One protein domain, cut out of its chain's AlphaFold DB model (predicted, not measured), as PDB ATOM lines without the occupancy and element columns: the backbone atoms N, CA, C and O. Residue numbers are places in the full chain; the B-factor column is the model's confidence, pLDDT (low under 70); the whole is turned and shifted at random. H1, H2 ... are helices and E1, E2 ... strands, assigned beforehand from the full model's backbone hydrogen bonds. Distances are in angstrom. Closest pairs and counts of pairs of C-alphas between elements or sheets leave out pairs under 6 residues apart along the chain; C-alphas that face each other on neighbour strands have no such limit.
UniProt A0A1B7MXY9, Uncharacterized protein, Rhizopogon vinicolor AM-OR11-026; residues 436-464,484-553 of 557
ATOM      1  N   LEU A 436     125.565  75.074 164.295       69.25
ATOM      2  CA  LEU A 436     126.311  76.288 164.614       69.25
ATOM      3  C   LEU A 436     127.582  76.460 163.763       69.25
ATOM      4  O   LEU A 436     127.838  77.564 163.295       69.25
ATOM      5  N   ILE A 437     128.354  75.393 163.529       68.88
ATOM      6  CA  ILE A 437     129.595  75.450 162.739       68.88
ATOM      7  C   ILE A 437     129.263  75.714 161.272       68.88
ATOM      8  O   ILE A 437     129.839  76.617 160.672       68.88
ATOM      9  N   LEU A 438     128.264  75.012 160.726       68.38
ATOM     10  CA  LEU A 438     127.759  75.291 159.380       68.38
ATOM     11  C   LEU A 438     127.283  76.744 159.273       68.38
ATOM     12  O   LEU A 438     127.700  77.449 158.364       68.38
ATOM     13  N   ARG A 439     126.484  77.241 160.228       73.25
ATOM     14  CA  ARG A 439     126.038  78.647 160.239       73.25
ATOM     15  C   ARG A 439     127.195  79.646 160.276       73.25
ATOM     16  O   ARG A 439     127.113  80.650 159.579       73.25
ATOM     17  N   LEU A 440     128.253  79.385 161.046       75.69
ATOM     18  CA  LEU A 440     129.442  80.246 161.095       75.69
ATOM     19  C   LEU A 440     130.198  80.247 159.763       75.69
ATOM     20  O   LEU A 440     130.587  81.310 159.287       75.69
ATOM     21  N   ILE A 441     130.350  79.080 159.137       72.19
ATOM     22  CA  ILE A 441     130.961  78.938 157.813       72.19
ATOM     23  C   ILE A 441     130.134  79.688 156.760       72.19
ATOM     24  O   ILE A 441     130.678  80.511 156.026       72.19
ATOM     25  N   PHE A 442     128.816  79.468 156.724       76.38
ATOM     26  CA  PHE A 442     127.901  80.173 155.824       76.38
ATOM     27  C   PHE A 442     127.946  81.687 156.037       76.38
ATOM     28  O   PHE A 442     127.991  82.437 155.065       76.38
ATOM     29  N   TRP A 443     127.964  82.145 157.291       78.25
ATOM     30  CA  TRP A 443     128.061  83.567 157.612       78.25
ATOM     31  C   TRP A 443     129.393  84.169 157.156       78.25
ATOM     32  O   TRP A 443     129.400  85.251 156.574       78.25
ATOM     33  N   HIS A 444     130.508  83.460 157.348       79.81
ATOM     34  CA  HIS A 444     131.819  83.926 156.903       79.81
ATOM     35  C   HIS A 444     131.910  84.015 155.375       79.81
ATOM     36  O   HIS A 444     132.336  85.040 154.850       79.81
ATOM     37  N   VAL A 445     131.443  82.986 154.655       79.50
ATOM     38  CA  VAL A 445     131.382  83.004 153.183       79.50
ATOM     39  C   VAL A 445     130.475  84.133 152.693       79.50
ATOM     40  O   VAL A 445     130.833  84.844 151.758       79.50
ATOM     41  N   TRP A 446     129.332  84.345 153.350       83.19
ATOM     42  CA  TRP A 446     128.430  85.448 153.031       83.19
ATOM     43  C   TRP A 446     129.083  86.820 153.239       83.19
ATOM     44  O   TRP A 446     128.983  87.673 152.360       83.19
ATOM     45  N   SER A 447     129.766  87.039 154.369       85.75
ATOM     46  CA  SER A 447     130.490  88.291 154.645       85.75
ATOM     47  C   SER A 447     131.555  88.552 153.584       85.75
ATOM     48  O   SER A 447     131.547  89.601 152.945       85.75
ATOM     49  N   LEU A 448     132.399  87.551 153.323       86.00
ATOM     50  CA  LEU A 448     133.473  87.634 152.338       86.00
ATOM     51  C   LEU A 448     132.926  87.953 150.941       86.00
ATOM     52  O   LEU A 448     133.470  88.779 150.214       86.00
ATOM     53  N   GLN A 449     131.806  87.339 150.567       88.69
ATOM     54  CA  GLN A 449     131.144  87.615 149.304       88.69
ATOM     55  C   GLN A 449     130.681  89.077 149.185       88.69
ATOM     56  O   GLN A 449     130.797  89.660 148.105       88.69
ATOM     57  N   GLN A 450     130.143  89.672 150.255       92.75
ATOM     58  CA  GLN A 450     129.744  91.084 150.240       92.75
ATOM     59  C   GLN A 450     130.955  92.006 150.086       92.75
ATOM     60  O   GLN A 450     130.874  92.987 149.352       92.75
ATOM     61  N   GLU A 451     132.083  91.668 150.710       94.44
ATOM     62  CA  GLU A 451     133.338  92.413 150.564       94.44
ATOM     63  C   GLU A 451     133.862  92.354 149.122       94.44
ATOM     64  O   GLU A 451     134.157  93.395 148.538       94.44
ATOM     65  N   PHE A 452     133.882  91.171 148.498       95.06
ATOM     66  CA  PHE A 452     134.232  91.035 147.078       95.06
ATOM     67  C   PHE A 452     133.267  91.785 146.162       95.06
ATOM     68  O   PHE A 452     133.694  92.422 145.201       95.06
ATOM     69  N   LEU A 453     131.964  91.727 146.444       96.25
ATOM     70  CA  LEU A 453     130.976  92.460 145.665       96.25
ATOM     71  C   LEU A 453     131.199  93.972 145.773       96.25
ATOM     72  O   LEU A 453     131.156  94.659 144.756       96.25
ATOM     73  N   ALA A 454     131.451  94.484 146.979       97.00
ATOM     74  CA  ALA A 454     131.758  95.891 147.199       97.00
ATOM     75  C   ALA A 454     133.033  96.296 146.448       97.00
ATOM     76  O   ALA A 454     133.008  97.282 145.712       97.00
ATOM     77  N   ALA A 455     134.091  95.487 146.551       97.38
ATOM     78  CA  ALA A 455     135.360  95.706 145.866       97.38
ATOM     79  C   ALA A 455     135.207  95.733 144.340       97.38
ATOM     80  O   ALA A 455     135.790  96.585 143.689       97.38
ATOM     81  N   LEU A 456     134.393  94.842 143.761       97.62
ATOM     82  CA  LEU A 456     134.188  94.740 142.310       97.62
ATOM     83  C   LEU A 456     133.122  95.701 141.764       97.62
ATOM     84  O   LEU A 456     133.064  95.925 140.554       97.62
ATOM     85  N   SER A 457     132.279  96.277 142.625       97.00
ATOM     86  CA  SER A 457     131.179  97.163 142.223       97.00
ATOM     87  C   SER A 457     131.570  98.380 141.365       97.00
ATOM     88  O   SER A 457     130.744  98.767 140.529       97.00
ATOM     89  N   PRO A 458     132.788  98.964 141.469       97.56
ATOM     90  CA  PRO A 458     133.209 100.055 140.590       97.56
ATOM     91  C   PRO A 458     133.369  99.644 139.119       97.56
ATOM     92  O   PRO A 458     133.266 100.499 138.236       97.56
ATOM     93  N   LEU A 459     133.569  98.352 138.820       97.38
ATOM     94  CA  LEU A 459     133.697  97.837 137.452       97.38
ATOM     95  C   LEU A 459     132.330  97.731 136.771       97.38
ATOM     96  O   LEU A 459     131.798  96.655 136.497       97.38
ATOM     97  N   SER A 460     131.751  98.888 136.466       96.62
ATOM     98  CA  SER A 460     130.422  98.989 135.861       96.62
ATOM     99  C   SER A 460     130.322  98.346 134.475       96.62
ATOM    100  O   SER A 460     129.208  98.060 134.041       96.62
ATOM    101  N   ALA A 461     131.449  98.116 133.789       97.56
ATOM    102  CA  ALA A 461     131.540  97.495 132.467       97.56
ATOM    103  C   ALA A 461     131.779  95.974 132.493       97.56
ATOM    104  O   ALA A 461     131.744  95.361 131.426       97.56
ATOM    105  N   LEU A 462     131.970  95.376 133.675       98.31
ATOM    106  CA  LEU A 462     132.338  93.971 133.832       98.31
ATOM    107  C   LEU A 462     131.239  93.030 133.317       98.31
ATOM    108  O   LEU A 462     130.089  93.081 133.764       98.31
ATOM    109  N   GLN A 463     131.611  92.161 132.380       97.94
ATOM    110  CA  GLN A 463     130.754  91.177 131.716       97.94
ATOM    111  C   GLN A 463     131.139  89.750 132.107       97.94
ATOM    112  O   GLN A 463     130.249  88.948 132.391       97.94
ATOM    113  N   ASP A 464     132.433  89.458 132.204       97.88
ATOM    114  CA  ASP A 464     132.947  88.131 132.530       97.88
ATOM    115  C   ASP A 464     133.869  88.200 133.747       97.88
ATOM    116  O   ASP A 464     134.834  88.965 133.770       97.88
ATOM    117  N   ARG A 484     129.052  73.184 145.769       84.06
ATOM    118  CA  ARG A 484     128.513  73.613 144.468       84.06
ATOM    119  C   ARG A 484     127.314  74.533 144.661       84.06
ATOM    120  O   ARG A 484     127.205  75.549 143.976       84.06
ATOM    121  N   THR A 485     126.458  74.209 145.628       86.19
ATOM    122  CA  THR A 485     125.311  75.042 145.997       86.19
ATOM    123  C   THR A 485     125.765  76.392 146.549       86.19
ATOM    124  O   THR A 485     125.282  77.426 146.093       86.19
ATOM    125  N   VAL A 486     126.757  76.408 147.445       86.50
ATOM    126  CA  VAL A 486     127.342  77.651 147.981       86.50
ATOM    127  C   VAL A 486     127.928  78.525 146.866       86.50
ATOM    128  O   VAL A 486     127.617  79.714 146.796       86.50
ATOM    129  N   ARG A 487     128.710  77.951 145.941       89.94
ATOM    130  CA  ARG A 487     129.240  78.673 144.768       89.94
ATOM    131  C   ARG A 487     128.124  79.223 143.882       89.94
ATOM    132  O   ARG A 487     128.210  80.360 143.432       89.94
ATOM    133  N   LYS A 488     127.051  78.458 143.665       92.75
ATOM    134  CA  LYS A 488     125.883  78.906 142.896       92.75
ATOM    135  C   LYS A 488     125.167  80.085 143.568       92.75
ATOM    136  O   LYS A 488     124.815  81.044 142.884       92.75
ATOM    137  N   GLU A 489     124.980  80.059 144.887       92.50
ATOM    138  CA  GLU A 489     124.400  81.195 145.622       92.50
ATOM    139  C   GLU A 489     125.331  82.419 145.613       92.50
ATOM    140  O   GLU A 489     124.867  83.548 145.422       92.50
ATOM    141  N   CYS A 490     126.648  82.202 145.695       93.44
ATOM    142  CA  CYS A 490     127.646  83.255 145.530       93.44
ATOM    143  C   CYS A 490     127.570  83.898 144.131       93.44
ATOM    144  O   CYS A 490     127.390  85.114 144.014       93.44
ATOM    145  N   ALA A 491     127.574  83.086 143.065       95.69
ATOM    146  CA  ALA A 491     127.351  83.535 141.686       95.69
ATOM    147  C   ALA A 491     126.064  84.352 141.561       95.69
ATOM    148  O   ALA A 491     126.045  85.397 140.913       95.69
ATOM    149  N   LYS A 492     124.980  83.899 142.200       96.50
ATOM    150  CA  LYS A 492     123.670  84.548 142.118       96.50
ATOM    151  C   LYS A 492     123.692  85.929 142.751       96.50
ATOM    152  O   LYS A 492     123.091  86.850 142.200       96.50
ATOM    153  N   ALA A 493     124.356  86.099 143.890       95.19
ATOM    154  CA  ALA A 493     124.416  87.406 144.532       95.19
ATOM    155  C   ALA A 493     125.469  88.343 143.905       95.19
ATOM    156  O   ALA A 493     125.181  89.533 143.795       95.19
ATOM    157  N   LEU A 494     126.572  87.829 143.335       96.31
ATOM    158  CA  LEU A 494     127.425  88.618 142.427       96.31
ATOM    159  C   LEU A 494     126.638  89.104 141.201       96.31
ATOM    160  O   LEU A 494     126.644  90.289 140.893       96.31
ATOM    161  N   ALA A 495     125.876  88.223 140.549       96.94
ATOM    162  CA  ALA A 495     125.059  88.556 139.382       96.94
ATOM    163  C   ALA A 495     123.949  89.587 139.671       96.94
ATOM    164  O   ALA A 495     123.559  90.341 138.773       96.94
ATOM    165  N   LYS A 496     123.437  89.628 140.911       95.94
ATOM    166  CA  LYS A 496     122.488  90.656 141.373       95.94
ATOM    167  C   LYS A 496     123.158  92.017 141.570       95.94
ATOM    168  O   LYS A 496     122.565  93.026 141.198       95.94
ATOM    169  N   GLY A 497     124.350  92.048 142.163       95.56
ATOM    170  CA  GLY A 497     125.064  93.297 142.438       95.56
ATOM    171  C   GLY A 497     125.770  93.885 141.209       95.56
ATOM    172  O   GLY A 497     125.737  95.095 140.996       95.56
ATOM    173  N   LEU A 498     126.330  93.033 140.349       96.69
ATOM    174  CA  LEU A 498     127.049  93.409 139.131       96.69
ATOM    175  C   LEU A 498     126.113  93.303 137.919       96.69
ATOM    176  O   LEU A 498     125.953  92.247 137.305       96.69
ATOM    177  N   LYS A 499     125.452  94.415 137.579       95.25
ATOM    178  CA  LYS A 499     124.317  94.439 136.634       95.25
ATOM    179  C   LYS A 499     124.648  93.967 135.214       95.25
ATOM    180  O   LYS A 499     123.770  93.407 134.560       95.25
ATOM    181  N   ARG A 500     125.874  94.195 134.733       96.81
ATOM    182  CA  ARG A 500     126.312  93.812 133.376       96.81
ATOM    183  C   ARG A 500     126.937  92.422 133.296       96.81
ATOM    184  O   ARG A 500     127.163  91.945 132.191       96.81
ATOM    185  N   LEU A 501     127.145  91.759 134.434       97.69
ATOM    186  CA  LEU A 501     127.822  90.470 134.489       97.69
ATOM    187  C   LEU A 501     127.011  89.410 133.733       97.69
ATOM    188  O   LEU A 501     125.895  89.081 134.142       97.69
ATOM    189  N   GLY A 502     127.537  88.915 132.617       97.06
ATOM    190  CA  GLY A 502     126.965  87.854 131.792       97.06
ATOM    191  C   GLY A 502     127.483  86.466 132.168       97.06
ATOM    192  O   GLY A 502     126.749  85.489 132.018       97.06
ATOM    193  N   LYS A 503     128.695  86.377 132.721       97.31
ATOM    194  CA  LYS A 503     129.316  85.118 133.136       97.31
ATOM    195  C   LYS A 503     130.076  85.280 134.447       97.31
ATOM    196  O   LYS A 503     130.749  86.283 134.665       97.31
ATOM    197  N   VAL A 504     129.995  84.267 135.305       97.12
ATOM    198  CA  VAL A 504     130.795  84.181 136.532       97.12
ATOM    199  C   VAL A 504     131.360  82.779 136.704       97.12
ATOM    200  O   VAL A 504     130.642  81.806 136.504       97.12
ATOM    201  N   GLY A 505     132.629  82.665 137.075       95.00
ATOM    202  CA  GLY A 505     133.297  81.399 137.331       95.00
ATOM    203  C   GLY A 505     134.089  81.425 138.626       95.00
ATOM    204  O   GLY A 505     134.658  82.447 139.012       95.00
ATOM    205  N   PHE A 506     134.128  80.277 139.291       92.62
ATOM    206  CA  PHE A 506     134.938  80.077 140.485       92.62
ATOM    207  C   PHE A 506     135.948  78.972 140.248       92.62
ATOM    208  O   PHE A 506     135.609  77.925 139.686       92.62
ATOM    209  N   GLU A 507     137.172  79.208 140.702       87.38
ATOM    210  CA  GLU A 507     138.191  78.169 140.757       87.38
ATOM    211  C   GLU A 507     137.740  77.078 141.739       87.38
ATOM    212  O   GLU A 507     137.179  77.342 142.812       87.38
ATOM    213  N   TYR A 508     137.943  75.828 141.352       81.50
ATOM    214  CA  TYR A 508     137.701  74.675 142.200       81.50
ATOM    215  C   TYR A 508     138.746  73.607 141.906       81.50
ATOM    216  O   TYR A 508     139.322  73.563 140.817       81.50
ATOM    217  N   ARG A 509     138.993  72.737 142.884       76.00
ATOM    218  CA  ARG A 509     140.039  71.727 142.771       76.00
ATOM    219  C   ARG A 509     139.470  70.357 142.565       76.00
ATOM    220  O   ARG A 509     138.659  69.894 143.355       76.00
ATOM    221  N   LYS A 510     140.000  69.675 141.558       74.19
ATOM    222  CA  LYS A 510     139.733  68.267 141.320       74.19
ATOM    223  C   LYS A 510     140.980  67.453 141.619       74.19
ATOM    224  O   LYS A 510     142.059  67.715 141.086       74.19
ATOM    225  N   ARG A 511     140.850  66.426 142.446       70.81
ATOM    226  CA  ARG A 511     141.911  65.461 142.714       70.81
ATOM    227  C   ARG A 511     142.163  64.630 141.460       70.81
ATOM    228  O   ARG A 511     141.319  63.878 140.986       70.81
ATOM    229  N   ALA A 512     143.376  64.749 140.941       68.00
ATOM    230  CA  ALA A 512     143.893  64.045 139.775       68.00
ATOM    231  C   ALA A 512     144.884  62.939 140.195       68.00
ATOM    232  O   ALA A 512     145.997  62.848 139.676       68.00
ATOM    233  N   GLY A 513     144.506  62.114 141.179       66.44
ATOM    234  CA  GLY A 513     145.311  60.998 141.695       66.44
ATOM    235  C   GLY A 513     145.512  61.023 143.214       66.44
ATOM    236  O   GLY A 513     144.881  61.786 143.939       66.44
ATOM    237  N   THR A 514     146.404  60.181 143.740       61.56
ATOM    238  CA  THR A 514     146.589  60.033 145.198       61.56
ATOM    239  C   THR A 514     147.089  61.307 145.886       61.56
ATOM    240  O   THR A 514     146.645  61.585 146.998       61.56
ATOM    241  N   HIS A 515     147.921  62.112 145.217       60.81
ATOM    242  CA  HIS A 515     148.532  63.334 145.771       60.81
ATOM    243  C   HIS A 515     148.580  64.497 144.776       60.81
ATOM    244  O   HIS A 515     149.466  65.338 144.857       60.81
ATOM    245  N   ARG A 516     147.691  64.516 143.781       65.12
ATOM    246  CA  ARG A 516     147.704  65.549 142.744       65.12
ATOM    247  C   ARG A 516     146.354  66.218 142.672       65.12
ATOM    248  O   ARG A 516     145.335  65.533 142.694       65.12
ATOM    249  N   TYR A 517     146.374  67.534 142.549       69.88
ATOM    250  CA  TYR A 517     145.200  68.344 142.282       69.88
ATOM    251  C   TYR A 517     145.383  69.047 140.940       69.88
ATOM    252  O   TYR A 517     146.508  69.324 140.519       69.88
ATOM    253  N   GLN A 518     144.267  69.262 140.264       74.31
ATOM    254  CA  GLN A 518     144.154  70.080 139.071       74.31
ATOM    255  C   GLN A 518     143.094  71.133 139.348       74.31
ATOM    256  O   GLN A 518     141.996  70.804 139.813       74.31
ATOM    257  N   ASP A 519     143.432  72.378 139.060       76.69
ATOM    258  CA  ASP A 519     142.480  73.468 139.132       76.69
ATOM    259  C   ASP A 519     141.578  73.430 137.897       76.69
ATOM    260  O   ASP A 519     141.991  73.111 136.778       76.69
ATOM    261  N   ALA A 520     140.304  73.705 138.126       79.25
ATOM    262  CA  ALA A 520     139.272  73.758 137.113       79.25
ATOM    263  C   ALA A 520     138.318  74.918 137.411       79.25
ATOM    264  O   ALA A 520     138.273  75.457 138.518       79.25
ATOM    265  N   TRP A 521     137.531  75.299 136.406       86.94
ATOM    266  CA  TRP A 521     136.575  76.396 136.515       86.94
ATOM    267  C   TRP A 521     135.146  75.877 136.583       86.94
ATOM    268  O   TRP A 521     134.690  75.154 135.692       86.94
ATOM    269  N   LEU A 522     134.428  76.276 137.632       89.69
ATOM    270  CA  LEU A 522     132.986  76.109 137.738       89.69
ATOM    271  C   LEU A 522     132.328  77.395 137.243       89.69
ATOM    272  O   LEU A 522     132.129  78.339 138.008       89.69
ATOM    273  N   ASP A 523     132.032  77.421 135.948       92.94
ATOM    274  CA  ASP A 523     131.445  78.571 135.267       92.94
ATOM    275  C   ASP A 523     129.906  78.531 135.290       92.94
ATOM    276  O   ASP A 523     129.278  77.483 135.129       92.94
ATOM    277  N   PHE A 524     129.292  79.705 135.392       95.50
ATOM    278  CA  PHE A 524     127.858  79.937 135.284       95.50
ATOM    279  C   PHE A 524     127.579  81.040 134.262       95.50
ATOM    280  O   PHE A 524     128.086  82.158 134.371       95.50
ATOM    281  N   GLN A 525     126.716  80.740 133.295       97.00
ATOM    282  CA  GLN A 525     126.085  81.736 132.440       97.00
ATOM    283  C   GLN A 525     124.932  82.392 133.201       97.00
ATOM    284  O   GLN A 525     124.087  81.706 133.784       97.00
ATOM    285  N   ILE A 526     124.875  83.719 133.163       97.38
ATOM    286  CA  ILE A 526     123.845  84.519 133.817       97.38
ATOM    287  C   ILE A 526     122.799  84.922 132.780       97.38
ATOM    288  O   ILE A 526     123.112  85.511 131.747       97.38
ATOM    289  N   SER A 527     121.537  84.651 133.092       96.62
ATOM    290  CA  SER A 527     120.384  85.152 132.346       96.62
ATOM    291  C   SER A 527     119.492  85.977 133.272       96.62
ATOM    292  O   SER A 527     119.274  85.626 134.433       96.62
ATOM    293  N   ARG A 528     119.020  87.127 132.783       95.00
ATOM    294  CA  ARG A 528     118.147  88.040 133.532       95.00
ATOM    295  C   ARG A 528     116.802  88.108 132.825       95.00
ATOM    296  O   ARG A 528     116.742  88.521 131.670       95.00
ATOM    297  N   ARG A 529     115.735  87.687 133.504       92.94
ATOM    298  CA  ARG A 529     114.364  87.793 132.979       92.94
ATOM    299  C   ARG A 529     113.754  89.155 133.308       92.94
ATOM    300  O   ARG A 529     114.209  89.855 134.218       92.94
ATOM    301  N   ASN A 530     112.680  89.502 132.595       86.94
ATOM    302  CA  ASN A 530     111.835  90.651 132.925       86.94
ATOM    303  C   ASN A 530     111.424  90.571 134.407       86.94
ATOM    304  O   ASN A 530     110.949  89.533 134.862       86.94
ATOM    305  N   GLY A 531     111.665  91.642 135.167       85.94
ATOM    306  CA  GLY A 531     111.481  91.663 136.626       85.94
ATOM    307  C   GLY A 531     112.760  91.452 137.450       85.94
ATOM    308  O   GLY A 531     112.684  91.379 138.671       85.94
ATOM    309  N   GLY A 532     113.938  91.368 136.817       88.06
ATOM    310  CA  GLY A 532     115.228  91.323 137.521       88.06
ATOM    311  C   GLY A 532     115.556  89.969 138.157       88.06
ATOM    312  O   GLY A 532     116.507  89.861 138.934       88.06
ATOM    313  N   VAL A 533     114.787  88.927 137.829       94.56
ATOM    314  CA  VAL A 533     115.058  87.558 138.274       94.56
ATOM    315  C   VAL A 533     116.328  87.061 137.587       94.56
ATOM    316  O   VAL A 533     116.412  87.035 136.358       94.56
ATOM    317  N   VAL A 534     117.311  86.683 138.404       96.31
ATOM    318  CA  VAL A 534     118.596  86.125 137.971       96.31
ATOM    319  C   VAL A 534     118.503  84.604 137.940       96.31
ATOM    320  O   VAL A 534     118.257  83.973 138.972       96.31
ATOM    321  N   GLU A 535     118.760  84.031 136.770       96.69
ATOM    322  CA  GLU A 535     118.867  82.594 136.538       96.69
ATOM    323  C   GLU A 535     120.293  82.233 136.122       96.69
ATOM    324  O   GLU A 535     120.905  82.903 135.287       96.69
ATOM    325  N   LEU A 536     120.816  81.159 136.715       96.81
ATOM    326  CA  LEU A 536     122.159  80.655 136.452       96.81
ATOM    327  C   LEU A 536     122.079  79.320 135.722       96.81
ATOM    328  O   LEU A 536     121.448  78.383 136.218       96.81
ATOM    329  N   CYS A 537     122.770  79.228 134.593       95.31
ATOM    330  CA  CYS A 537     123.002  77.981 133.878       95.31
ATOM    331  C   CYS A 537     124.470  77.592 134.050       95.31
ATOM    332  O   CYS A 537     125.358  78.332 133.634       95.31
ATOM    333  N   GLN A 538     124.734  76.461 134.700       93.19
ATOM    334  CA  GLN A 538     126.098  75.965 134.843       93.19
ATOM    335  C   GLN A 538     126.645  75.566 133.468       93.19
ATOM    336  O   GLN A 538     125.989  74.846 132.714       93.19
ATOM    337  N   LEU A 539     127.848  76.031 133.149       88.88
ATOM    338  CA  LEU A 539     128.545  75.683 131.919       88.88
ATOM    339  C   LEU A 539     129.388  74.410 132.113       88.88
ATOM    340  O   LEU A 539     129.747  74.068 133.245       88.88
ATOM    341  N   PRO A 540     129.719  73.691 131.023       84.06
ATOM    342  CA  PRO A 540     130.716  72.627 131.071       84.06
ATOM    343  C   PRO A 540     132.037  73.147 131.642       84.06
ATOM    344  O   PRO A 540     132.334  74.331 131.501       84.06
ATOM    345  N   ALA A 541     132.850  72.266 132.230       78.44
ATOM    346  CA  ALA A 541     134.190  72.644 132.670       78.44
ATOM    347  C   ALA A 541     134.968  73.256 131.493       78.44
ATOM    348  O   ALA A 541     134.996  72.690 130.396       78.44
ATOM    349  N   MET A 542     135.570  74.421 131.715       77.62
ATOM    350  CA  MET A 542     136.304  75.179 130.700       77.62
ATOM    351  C   MET A 542     137.783  75.265 131.075       77.62
ATOM    352  O   MET A 542     138.131  75.287 132.254       77.62
ATOM    353  N   TRP A 543     138.652  75.346 130.070       74.88
ATOM    354  CA  TRP A 543     140.101  75.460 130.252       74.88
ATOM    355  C   TRP A 543     140.754  76.233 129.103       74.88
ATOM    356  O   TRP A 543     140.177  76.399 128.023       74.88
ATOM    357  N   TYR A 544     141.984  76.682 129.332       76.94
ATOM    358  CA  TYR A 544     142.805  77.362 128.339       76.94
ATOM    359  C   TYR A 544     143.744  76.391 127.644       76.94
ATOM    360  O   TYR A 544     144.645  75.831 128.272       76.94
ATOM    361  N   ARG A 545     143.555  76.213 126.335       74.81
ATOM    362  CA  ARG A 545     144.454  75.387 125.535       74.81
ATOM    363  C   ARG A 545     145.746  76.126 125.271       74.81
ATOM    364  O   ARG A 545     145.761  76.980 124.402       74.81
ATOM    365  N   PHE A 546     146.832  75.755 125.948       78.00
ATOM    366  CA  PHE A 546     148.146  76.352 125.697       78.00
ATOM    367  C   PHE A 546     148.517  76.318 124.193       78.00
ATOM    368  O   PHE A 546     148.330  75.269 123.563       78.00
ATOM    369  N   PRO A 547     149.033  77.424 123.614       81.12
ATOM    370  CA  PRO A 547     149.340  78.728 124.230       81.12
ATOM    371  C   PRO A 547     148.205  79.769 124.117       81.12
ATOM    372  O   PRO A 547     148.458  80.973 124.162       81.12
ATOM    373  N   GLU A 548     146.959  79.353 123.885       88.25
ATOM    374  CA  GLU A 548     145.810  80.255 123.925       88.25
ATOM    375  C   GLU A 548     145.509  80.690 125.349       88.25
ATOM    376  O   GLU A 548     145.271  79.879 126.244       88.25
ATOM    377  N   VAL A 549     145.503  82.006 125.537       87.94
ATOM    378  CA  VAL A 549     145.316  82.651 126.842       87.94
ATOM    379  C   VAL A 549     144.062  83.523 126.885       87.94
ATOM    380  O   VAL A 549     143.630  83.910 127.964       87.94
ATOM    381  N   TRP A 550     143.491  83.784 125.708       89.56
ATOM    382  CA  TRP A 550     142.407  84.726 125.440       89.56
ATOM    383  C   TRP A 550     141.032  84.078 125.327       89.56
ATOM    384  O   TRP A 550     140.026  84.724 125.609       89.56
ATOM    385  N   GLU A 551     140.988  82.827 124.875       84.56
ATOM    386  CA  GLU A 551     139.760  82.080 124.636       84.56
ATOM    387  C   GLU A 551     139.824  80.756 125.393       84.56
ATOM    388  O   GLU A 551     140.763  79.972 125.240       84.56
ATOM    389  N   SER A 552     138.811  80.506 126.223       68.31
ATOM    390  CA  SER A 552     138.661  79.215 126.893       68.31
ATOM    391  C   SER A 552     137.881  78.237 126.013       68.31
ATOM    392  O   SER A 552     136.896  78.605 125.376       68.31
ATOM    393  N   SER A 553     138.291  76.975 126.024       64.81
ATOM    394  CA  SER A 553     137.644  75.872 125.310       64.81
ATOM    395  C   SER A 553     137.011  74.888 126.295       64.81
ATOM    396  O   SER A 553     137.369  74.865 127.476       64.81
TER     397      SER A 553
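Overview. This is residues 436 to 464 and 484 to 553 of the 557 residues of an uncharacterized protein of Rhizopogon vinicolor AM-OR11-026 (UniProt A0A1B7MXY9). Helix H2 packs on one face of a twisted three-strand meander, E1 E2 E3, each strand antiparallel to the one before; H1 packs on H2, its residues 436 to 441 sticking out. The printed part has 99 residues, two named helices then three named strands, class mixed. It is only just loose, close to compact: radius of gyration of the C-alphas 15.3 A, spans 44 by 40 by 23 A.

Arrangement. Start at H1, residues 436 to 456, which touches H2, residues 484 to 497, with residues 446 to 453 alone; the closest C-alphas, Leu 453 and Leu 494, are 6.2 A apart. H2 is on the sheet of E1, residues 503 to 511, E2, residues 517 to 528, and E3, residues 534 to 538; the closest C-alphas of H2 and E3, Lys 492 and Val 534, are 6.7 A apart. Within hydrogen-bond range are N 508 and O 520, 2.9 A, in hairpin E1 and E2, N 525 and O 537, 2.8 A, in hairpin E2 and E3, and every O i to N i+4 pair in H1 and H2.

Along the chain. Find C-alpha 436 at (126.311, 76.288, 164.614); H1 runs 30.0 A, H2 20.1 A, E1 25.2 A, E2 34.6 A, and E3 13.0 A to C-alpha 538 at (126.098, 75.965, 134.843).

Size, cuts and confidence. Residues 465 to 483 are cut out, and C-alphas 464 and 484 are 19.3 A apart. Of the links printed whole, none is long. Look for pLDDT under 70 at residues 436 to 438, 512 to 517 and 552 to 553.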